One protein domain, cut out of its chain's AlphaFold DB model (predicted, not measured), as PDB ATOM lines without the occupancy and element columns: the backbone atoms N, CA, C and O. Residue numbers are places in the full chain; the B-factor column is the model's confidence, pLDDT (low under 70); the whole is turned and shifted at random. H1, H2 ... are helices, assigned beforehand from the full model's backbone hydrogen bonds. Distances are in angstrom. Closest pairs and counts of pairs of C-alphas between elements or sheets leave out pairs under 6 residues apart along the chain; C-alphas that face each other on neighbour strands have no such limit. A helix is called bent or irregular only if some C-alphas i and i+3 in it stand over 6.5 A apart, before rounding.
ATOM      1  N   ILE A   2     193.311 156.462 164.728       56.66
ATOM      2  CA  ILE A   2     191.889 156.185 164.393       56.66
ATOM      3  C   ILE A   2     191.457 156.707 163.006       56.66
ATOM      4  O   ILE A   2     190.797 155.998 162.254       56.66
ATOM      5  N   LYS A   3     191.909 157.916 162.626       56.12
ATOM      6  CA  LYS A   3     191.599 158.535 161.324       56.12
ATOM      7  C   LYS A   3     192.187 157.741 160.148       56.12
ATOM      8  O   LYS A   3     191.547 157.634 159.114       56.12
ATOM      9  N   ASN A   4     193.362 157.134 160.334       58.81
ATOM     10  CA  ASN A   4     194.043 156.341 159.305       58.81
ATOM     11  C   ASN A   4     193.435 154.935 159.158       58.81
ATOM     12  O   ASN A   4     193.395 154.405 158.057       58.81
ATOM     13  N   ILE A   5     192.917 154.356 160.250       65.75
ATOM     14  CA  ILE A   5     192.175 153.082 160.239       65.75
ATOM     15  C   ILE A   5     190.829 153.229 159.528       65.75
ATOM     16  O   ILE A   5     190.504 152.411 158.678       65.75
ATOM     17  N   PHE A   6     190.091 154.310 159.797       68.38
ATOM     18  CA  PHE A   6     188.816 154.575 159.126       68.38
ATOM     19  C   PHE A   6     189.006 154.793 157.613       68.38
ATOM     20  O   PHE A   6     188.253 154.257 156.807       68.38
ATOM     21  N   ILE A   7     190.073 155.509 157.231       68.06
ATOM     22  CA  ILE A   7     190.488 155.712 155.833       68.06
ATOM     23  C   ILE A   7     190.969 154.414 155.167       68.06
ATOM     24  O   ILE A   7     190.658 154.176 154.006       68.06
ATOM     25  N   SER A   8     191.679 153.539 155.879       61.88
ATOM     26  CA  SER A   8     192.103 152.254 155.310       61.88
ATOM     27  C   SER A   8     190.921 151.298 155.120       61.88
ATOM     28  O   SER A   8     190.851 150.618 154.104       61.88
ATOM     29  N   THR A   9     189.967 151.275 156.058       64.69
ATOM     30  CA  THR A   9     188.730 150.487 155.956       64.69
ATOM     31  C   THR A   9     187.839 150.978 154.815       64.69
ATOM     32  O   THR A   9     187.384 150.152 154.029       64.69
ATOM     33  N   ILE A  10     187.627 152.293 154.663       67.06
ATOM     34  CA  ILE A  10     186.784 152.831 153.578       67.06
ATOM     35  C   ILE A  10     187.399 152.583 152.191       67.06
ATOM     36  O   ILE A  10     186.666 152.387 151.228       67.06
ATOM     37  N   LEU A  11     188.733 152.544 152.096       62.97
ATOM     38  CA  LEU A  11     189.454 152.317 150.843       62.97
ATOM     39  C   LEU A  11     189.512 150.830 150.445       62.97
ATOM     40  O   LEU A  11     189.595 150.526 149.260       62.97
ATOM     41  N   PHE A  12     189.419 149.905 151.411       57.97
ATOM     42  CA  PHE A  12     189.355 148.453 151.166       57.97
ATOM     43  C   PHE A  12     187.922 147.913 151.016       57.97
ATOM     44  O   PHE A  12     187.719 146.854 150.422       57.97
ATOM     45  N   LEU A  13     186.917 148.647 151.512       59.28
ATOM     46  CA  LEU A  13     185.498 148.314 151.374       59.28
ATOM     47  C   LEU A  13     185.007 148.108 149.926       59.28
ATOM     48  O   LEU A  13     184.321 147.106 149.724       59.28
ATOM     49  N   PRO A  14     185.327 148.955 148.915       57.97
ATOM     50  CA  PRO A  14     184.745 148.850 147.568       57.97
ATOM     51  C   PRO A  14     185.017 147.516 146.864       57.97
ATOM     52  O   PRO A  14     184.268 147.141 145.967       57.97
ATOM     53  N   HIS A  15     186.034 146.764 147.295       53.97
ATOM     54  CA  HIS A  15     186.340 145.448 146.736       53.97
ATOM     55  C   HIS A  15     185.440 144.322 147.289       53.97
ATOM     56  O   HIS A  15     185.299 143.280 146.660       53.97
ATOM     57  N   ILE A  16     184.809 144.519 148.453       55.34
ATOM     58  CA  ILE A  16     183.985 143.500 149.136       55.34
ATOM     59  C   ILE A  16     182.487 143.725 148.875       55.34
ATOM     60  O   ILE A  16     181.710 142.774 148.858       55.34
ATOM     61  N   ILE A  17     182.072 144.964 148.584       53.38
ATOM     62  CA  ILE A  17     180.672 145.316 148.252       53.38
ATOM     63  C   ILE A  17     180.230 144.794 146.872       53.38
ATOM     64  O   ILE A  17     179.046 144.832 146.556       53.38
ATOM     65  N   HIS A  18     181.167 144.256 146.083       52.50
ATOM     66  CA  HIS A  18     180.908 143.519 144.844       52.50
ATOM     67  C   HIS A  18     181.264 142.024 144.951       52.50
ATOM     68  O   HIS A  18     181.537 141.376 143.944       52.50
ATOM     69  N   ALA A  19     181.227 141.431 146.149       46.34
ATOM     70  CA  ALA A  19     181.204 139.977 146.292       46.34
ATOM     71  C   ALA A  19     179.768 139.453 146.094       46.34
ATOM     72  O   ALA A  19     179.028 139.207 147.038       46.34
ATOM     73  N   CYS A  20     179.389 139.322 144.822       46.41
ATOM     74  CA  CYS A  20     178.549 138.256 144.285       46.41
ATOM     75  C   CYS A  20     177.359 137.776 145.143       46.41
ATOM     76  O   CYS A  20     177.421 136.732 145.790       46.41
ATOM     77  N   ALA A  21     176.195 138.390 144.914       47.53
ATOM     78  CA  ALA A  21     174.891 137.726 145.004       47.53
ATOM     79  C   ALA A  21     174.727 136.577 143.974       47.53
ATOM     80  O   ALA A  21     173.618 136.278 143.549       47.53
ATOM     81  N   VAL A  22     175.814 135.914 143.556       46.09
ATOM     82  CA  VAL A  22     175.787 134.828 142.559       46.09
ATOM     83  C   VAL A  22     174.994 133.610 143.074       46.09
ATOM     84  O   VAL A  22     174.624 132.755 142.281       46.09
ATOM     85  N   CYS A  23     174.636 133.557 144.366       54.53
ATOM     86  CA  CYS A  23     173.840 132.471 144.954       54.53
ATOM     87  C   CYS A  23     172.477 132.889 145.532       54.53
ATOM     88  O   CYS A  23     171.818 132.036 146.119       54.53
ATOM     89  N   TYR A  24     172.042 134.156 145.431       53.06
ATOM     90  CA  TYR A  24     170.789 134.575 146.095       53.06
ATOM     91  C   TYR A  24     169.517 133.995 145.458       53.06
ATOM     92  O   TYR A  24     168.457 134.079 146.069       53.06
ATOM     93  N   GLY A  25     169.632 133.344 144.291       55.59
ATOM     94  CA  GLY A  25     168.496 132.727 143.607       55.59
ATOM     95  C   GLY A  25     167.410 133.748 143.273       55.59
ATOM     96  O   GLY A  25     167.642 134.955 143.330       55.59
ATOM     97  N   ASP A  26     166.230 133.259 142.901       54.25
ATOM     98  CA  ASP A  26     165.074 134.101 142.598       54.25
ATOM     99  C   ASP A  26     164.763 135.057 143.771       54.25
ATOM    100  O   ASP A  26     164.434 134.593 144.875       54.25
ATOM    101  N   PRO A  27     164.855 136.388 143.575       59.28
ATOM    102  CA  PRO A  27     164.626 137.368 144.634       59.28
ATOM    103  C   PRO A  27     163.178 137.365 145.154       59.28
ATOM    104  O   PRO A  27     162.912 137.916 146.218       59.28
ATOM    105  N   GLU A  28     162.262 136.728 144.424       60.22
ATOM    106  CA  GLU A  28     160.835 136.588 144.737       60.22
ATOM    107  C   GLU A  28     160.467 135.268 145.438       60.22
ATOM    108  O   GLU A  28     159.305 135.046 145.779       60.22
ATOM    109  N   SER A  29     161.437 134.380 145.689       63.00
ATOM    110  CA  SER A  29     161.162 133.124 146.390       63.00
ATOM    111  C   SER A  29     161.070 133.330 147.916       63.00
ATOM    112  O   SER A  29     161.842 134.102 148.490       63.00
ATOM    113  N   PRO A  30     160.188 132.603 148.633       62.72
ATOM    114  CA  PRO A  30     160.033 132.733 150.089       62.72
ATOM    115  C   PRO A  30     161.287 132.336 150.889       62.72
ATOM    116  O   PRO A  30     161.374 132.621 152.083       62.72
ATOM    117  N   MET A  31     162.276 131.692 150.256       62.19
ATOM    118  CA  MET A  31     163.578 131.430 150.877       62.19
ATOM    119  C   MET A  31     164.445 132.696 150.971       62.19
ATOM    120  O   MET A  31     165.235 132.825 151.908       62.19
ATOM    121  N   THR A  32     164.265 133.659 150.064       66.31
ATOM    122  CA  THR A  32     165.066 134.890 149.989       66.31
ATOM    123  C   THR A  32     164.746 135.871 151.118       66.31
ATOM    124  O   THR A  32     165.644 136.548 151.625       66.31
ATOM    125  N   ASP A  33     163.496 135.906 151.590       71.56
ATOM    126  CA  ASP A  33     163.059 136.805 152.669       71.56
ATOM    127  C   ASP A  33     163.795 136.537 153.994       71.56
ATOM    128  O   ASP A  33     164.230 137.461 154.693       71.56
ATOM    129  N   GLY A  34     163.998 135.257 154.321       75.75
ATOM    130  CA  GLY A  34     164.781 134.849 155.487       75.75
ATOM    131  C   GLY A  34     166.257 135.227 155.346       75.75
ATOM    132  O   GLY A  34     166.874 135.709 156.301       75.75
ATOM    133  N   MET A  35     166.813 135.077 154.142       80.06
ATOM    134  CA  MET A  35     168.213 135.396 153.873       80.06
ATOM    135  C   MET A  35     168.486 136.908 153.923       80.06
ATOM    136  O   MET A  35     169.443 137.322 154.573       80.06
ATOM    137  N   ASN A  36     167.621 137.753 153.354       75.44
ATOM    138  CA  ASN A  36     167.771 139.214 153.398       75.44
ATOM    139  C   ASN A  36     167.815 139.753 154.842       75.44
ATOM    140  O   ASN A  36     168.674 140.563 155.199       75.44
ATOM    141  N   LYS A  37     166.942 139.244 155.722       80.62
ATOM    142  CA  LYS A  37     166.965 139.619 157.145       80.62
ATOM    143  C   LYS A  37     168.204 139.099 157.876       80.62
ATOM    144  O   LYS A  37     168.754 139.813 158.716       80.62
ATOM    145  N   ALA A  38     168.668 137.893 157.547       84.62
ATOM    146  CA  ALA A  38     169.877 137.322 158.133       84.62
ATOM    147  C   ALA A  38     171.136 138.132 157.779       84.62
ATOM    148  O   ALA A  38     171.971 138.374 158.651       84.62
ATOM    149  N   ILE A  39     171.251 138.616 156.538       84.25
ATOM    150  CA  ILE A  39     172.355 139.487 156.107       84.25
ATOM    151  C   ILE A  39     172.430 140.738 156.981       84.25
ATOM    152  O   ILE A  39     173.489 141.049 157.522       84.25
ATOM    153  N   ILE A  40     171.307 141.444 157.147       82.94
ATOM    154  CA  ILE A  40     171.257 142.683 157.933       82.94
ATOM    155  C   ILE A  40     171.681 142.427 159.379       82.94
ATOM    156  O   ILE A  40     172.436 143.211 159.954       82.94
ATOM    157  N   PHE A  41     171.256 141.303 159.954       88.94
ATOM    158  CA  PHE A  41     171.659 140.913 161.298       88.94
ATOM    159  C   PHE A  41     173.169 140.656 161.404       88.94
ATOM    160  O   PHE A  41     173.829 141.199 162.292       88.94
ATOM    161  N   LEU A  42     173.740 139.890 160.470       88.50
ATOM    162  CA  LEU A  42     175.175 139.603 160.438       88.50
ATOM    163  C   LEU A  42     176.006 140.877 160.248       88.50
ATOM    164  O   LEU A  42     176.961 141.097 160.996       88.50
ATOM    165  N   LEU A  43     175.619 141.752 159.314       86.06
ATOM    166  CA  LEU A  43     176.294 143.037 159.117       86.06
ATOM    167  C   LEU A  43     176.202 143.920 160.361       86.06
ATOM    168  O   LEU A  43     177.193 144.551 160.726       86.06
ATOM    169  N   SER A  44     175.047 143.948 161.026       87.50
ATOM    170  CA  SER A  44     174.864 144.723 162.250       87.50
ATOM    171  C   SER A  44     175.812 144.258 163.354       87.50
ATOM    172  O   SER A  44     176.437 145.091 164.007       87.50
ATOM    173  N   ILE A  45     175.946 142.945 163.565       92.88
ATOM    174  CA  ILE A  45     176.844 142.405 164.595       92.88
ATOM    175  C   ILE A  45     178.291 142.741 164.263       92.88
ATOM    176  O   ILE A  45     179.011 143.251 165.118       92.88
ATOM    177  N   ILE A  46     178.719 142.491 163.025       89.31
ATOM    178  CA  ILE A  46     180.090 142.781 162.600       89.31
ATOM    179  C   ILE A  46     180.378 144.273 162.803       89.31
ATOM    180  O   ILE A  46     181.331 144.625 163.495       89.31
ATOM    181  N   GLY A  47     179.506 145.155 162.307       86.12
ATOM    182  CA  GLY A  47     179.632 146.601 162.499       86.12
ATOM    183  C   GLY A  47     179.723 147.000 163.974       86.12
ATOM    184  O   GLY A  47     180.578 147.805 164.346       86.12
ATOM    185  N   PHE A  48     178.904 146.386 164.830       88.56
ATOM    186  CA  PHE A  48     178.924 146.636 166.267       88.56
ATOM    187  C   PHE A  48     180.253 146.237 166.920       88.56
ATOM    188  O   PHE A  48     180.819 147.016 167.690       88.56
ATOM    189  N   ILE A  49     180.792 145.059 166.593       92.69
ATOM    190  CA  ILE A  49     182.070 144.595 167.146       92.69
ATOM    191  C   ILE A  49     183.212 145.529 166.730       92.69
ATOM    192  O   ILE A  49     184.010 145.926 167.583       92.69
ATOM    193  N   LEU A  50     183.261 145.947 165.460       87.00
ATOM    194  CA  LEU A  50     184.279 146.895 165.000       87.00
ATOM    195  C   LEU A  50     184.190 148.232 165.754       87.00
ATOM    196  O   LEU A  50     185.210 148.737 166.230       87.00
ATOM    197  N   LEU A  51     182.984 148.785 165.914       85.06
ATOM    198  CA  LEU A  51     182.761 150.023 166.669       85.06
ATOM    199  C   LEU A  51     183.193 149.893 168.134       85.06
ATOM    200  O   LEU A  51     183.831 150.803 168.666       85.06
ATOM    201  N   SER A  52     182.899 148.759 168.772       89.50
ATOM    202  CA  SER A  52     183.252 148.495 170.171       89.50
ATOM    203  C   SER A  52     184.767 148.517 170.401       89.50
ATOM    204  O   SER A  52     185.261 149.184 171.315       89.50
ATOM    205  N   ILE A  53     185.533 147.874 169.516       90.50
ATOM    206  CA  ILE A  53     187.002 147.850 169.595       90.50
ATOM    207  C   ILE A  53     187.570 149.270 169.453       90.50
ATOM    208  O   ILE A  53     188.417 149.696 170.240       90.50
ATOM    209  N   ILE A  54     187.059 150.036 168.484       85.00
ATOM    210  CA  ILE A  54     187.470 151.426 168.240       85.00
ATOM    211  C   ILE A  54     187.164 152.308 169.454       85.00
ATOM    212  O   ILE A  54     187.990 153.144 169.840       85.00
ATOM    213  N   PHE A  55     185.989 152.125 170.057       86.88
ATOM    214  CA  PHE A  55     185.570 152.868 171.237       86.88
ATOM    215  C   PHE A  55     186.483 152.581 172.429       86.88
ATOM    216  O   PHE A  55     186.975 153.519 173.056       86.88
ATOM    217  N   SER A  56     186.787 151.306 172.683       89.69
ATOM    218  CA  SER A  56     187.672 150.881 173.771       89.69
ATOM    219  C   SER A  56     189.064 151.521 173.666       89.69
ATOM    220  O   SER A  56     189.547 152.157 174.608       89.69
ATOM    221  N   ILE A  57     189.679 151.468 172.478       89.06
ATOM    222  CA  ILE A  57     190.998 152.072 172.232       89.06
ATOM    223  C   ILE A  57     190.937 153.600 172.371       89.06
ATOM    224  O   ILE A  57     191.818 154.216 172.976       89.06
ATOM    225  N   SER A  58     189.890 154.233 171.836       86.75
ATOM    226  CA  SER A  58     189.716 155.689 171.903       86.75
ATOM    227  C   SER A  58     189.528 156.183 173.336       86.75
ATOM    228  O   SER A  58     190.069 157.228 173.700       86.75
ATOM    229  N   TYR A  59     188.787 155.432 174.153       87.06
ATOM    230  CA  TYR A  59     188.598 155.719 175.569       87.06
ATOM    231  C   TYR A  59     189.934 155.687 176.316       87.06
ATOM    232  O   TYR A  59     190.281 156.641 177.016       87.06
ATOM    233  N   PHE A  60     190.728 154.638 176.088       87.25
ATOM    234  CA  PHE A  60     192.042 154.510 176.706       87.25
ATOM    235  C   PHE A  60     192.997 155.626 176.263       87.25
ATOM    236  O   PHE A  60     193.671 156.226 177.096       87.25
ATOM    237  N   TYR A  61     192.993 155.986 174.974       83.81
ATOM    238  CA  TYR A  61     193.811 157.083 174.452       83.81
ATOM    239  C   TYR A  61     193.417 158.446 175.033       83.81
ATOM    240  O   TYR A  61     194.287 159.232 175.395       83.81
ATOM    241  N   ARG A  62     192.115 158.741 175.158       82.69
ATOM    242  CA  ARG A  62     191.644 159.983 175.798       82.69
ATOM    243  C   ARG A  62     192.086 160.054 177.253       82.69
ATOM    244  O   ARG A  62     192.548 161.103 177.689       82.69
ATOM    245  N   ARG A  63     191.982 158.941 177.980       85.56
ATOM    246  CA  ARG A  63     192.409 158.860 179.377       85.56
ATOM    247  C   ARG A  63     193.923 159.009 179.521       85.56
ATOM    248  O   ARG A  63     194.360 159.750 180.387       85.56
ATOM    249  N   ALA A  64     194.709 158.386 178.644       84.12
ATOM    250  CA  ALA A  64     196.155 158.588 178.592       84.12
ATOM    251  C   ALA A  64     196.494 160.058 178.314       84.12
ATOM    252  O   ALA A  64     197.271 160.641 179.067       84.12
ATOM    253  N   LYS A  65     195.817 160.673 177.324       80.38
ATOM    254  CA  LYS A  65     195.998 162.087 176.972       80.38
ATOM    255  C   LYS A  65     195.778 163.012 178.165       80.38
ATOM    256  O   LYS A  65     196.534 163.960 178.307       80.38
ATOM    257  N   LEU A  66     194.736 162.725 178.954       82.31
ATOM    258  CA  LEU A  66     194.352 163.450 180.165       82.31
ATOM    259  C   LEU A  66     195.328 163.255 181.330       82.31
ATOM    260  O   LEU A  66     195.345 164.074 182.231       82.31
ATOM    261  N   ILE A  67     196.114 162.184 181.371       85.12
ATOM    262  CA  ILE A  67     197.086 161.998 182.454       85.12
ATOM    263  C   ILE A  67     198.384 162.738 182.120       85.12
ATOM    264  O   ILE A  67     198.946 163.395 182.987       85.12
ATOM    265  N   ASN A  68     198.846 162.703 180.865       79.62
ATOM    266  CA  ASN A  68     200.117 163.342 180.502       79.62
ATOM    267  C   ASN A  68     200.084 164.877 180.491       79.62
ATOM    268  O   ASN A  68     201.129 165.494 180.626       79.62
ATOM    269  N   ASN A  69     198.935 165.507 180.260       76.94
ATOM    270  CA  ASN A  69     198.810 166.967 180.304       76.94
ATOM    271  C   ASN A  69     198.695 167.493 181.740       76.94
ATOM    272  O   ASN A  69     199.131 168.604 181.968       76.94
ATOM    273  N   ASN A  70     198.212 166.694 182.699       70.44
ATOM    274  CA  ASN A  70     198.253 167.050 184.126       70.44
ATOM    275  C   ASN A  70     199.640 166.824 184.772       70.44
ATOM    276  O   ASN A  70     199.820 167.166 185.930       70.44
ATOM    277  N   LEU A  71     200.594 166.225 184.047       68.69
ATOM    278  CA  LEU A  71     201.983 165.980 184.478       68.69
ATOM    279  C   LEU A  71     202.982 166.961 183.816       68.69
ATOM    280  O   LEU A  71     204.186 166.736 183.836       68.69
TER     281      LEU A  71
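Overview. This is residues 2 to 71 of the 74 residues of an uncharacterized protein of Candidatus Marinimicrobia bacterium (UniProt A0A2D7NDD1). One long helix, H2, makes the length of an open rod; the shorter H1 runs alongside part of it with a gap between, joined by a loose strand-free link, residues 16 to 29. The printed part has 70 residues with two named helices, H1 then H2, and no named strand: all helix. It is extended, with a radius of gyration of the C-alphas of 19.0 A and spans of 65 by 22 by 11 A.

Along the chain. H2, residues 30 to 69, is 59.9 A long, from C-alpha 30 at (160.033, 132.733, 150.089) to C-alpha 69 at (198.810, 166.967, 180.304). H1, residues 2 to 15, is 21.4 A long and begins at C-alpha 2 (191.889, 156.185, 164.393); it is only just irregular, C-alphas 11 and 14 being 6.7 A apart.

Arrangement. H1 and H2 are close but not clearly touching; their closest C-alphas, of Ile 2 and Ile 54, are 7.5 A apart. They run opposite ways at a shallow tilt of 22 degrees. O i to N i+4 pairs are within hydrogen-bond range in 34 of 36 cases in H2 and 8 of 10 in H1.

Size, cuts and confidence. The C-alphas farthest apart, of Ser 29 and Leu 71, are 64.8 A apart. The printed part has no cut; the link is long. Residues 2 to 32 and residue 71 have pLDDT under 70.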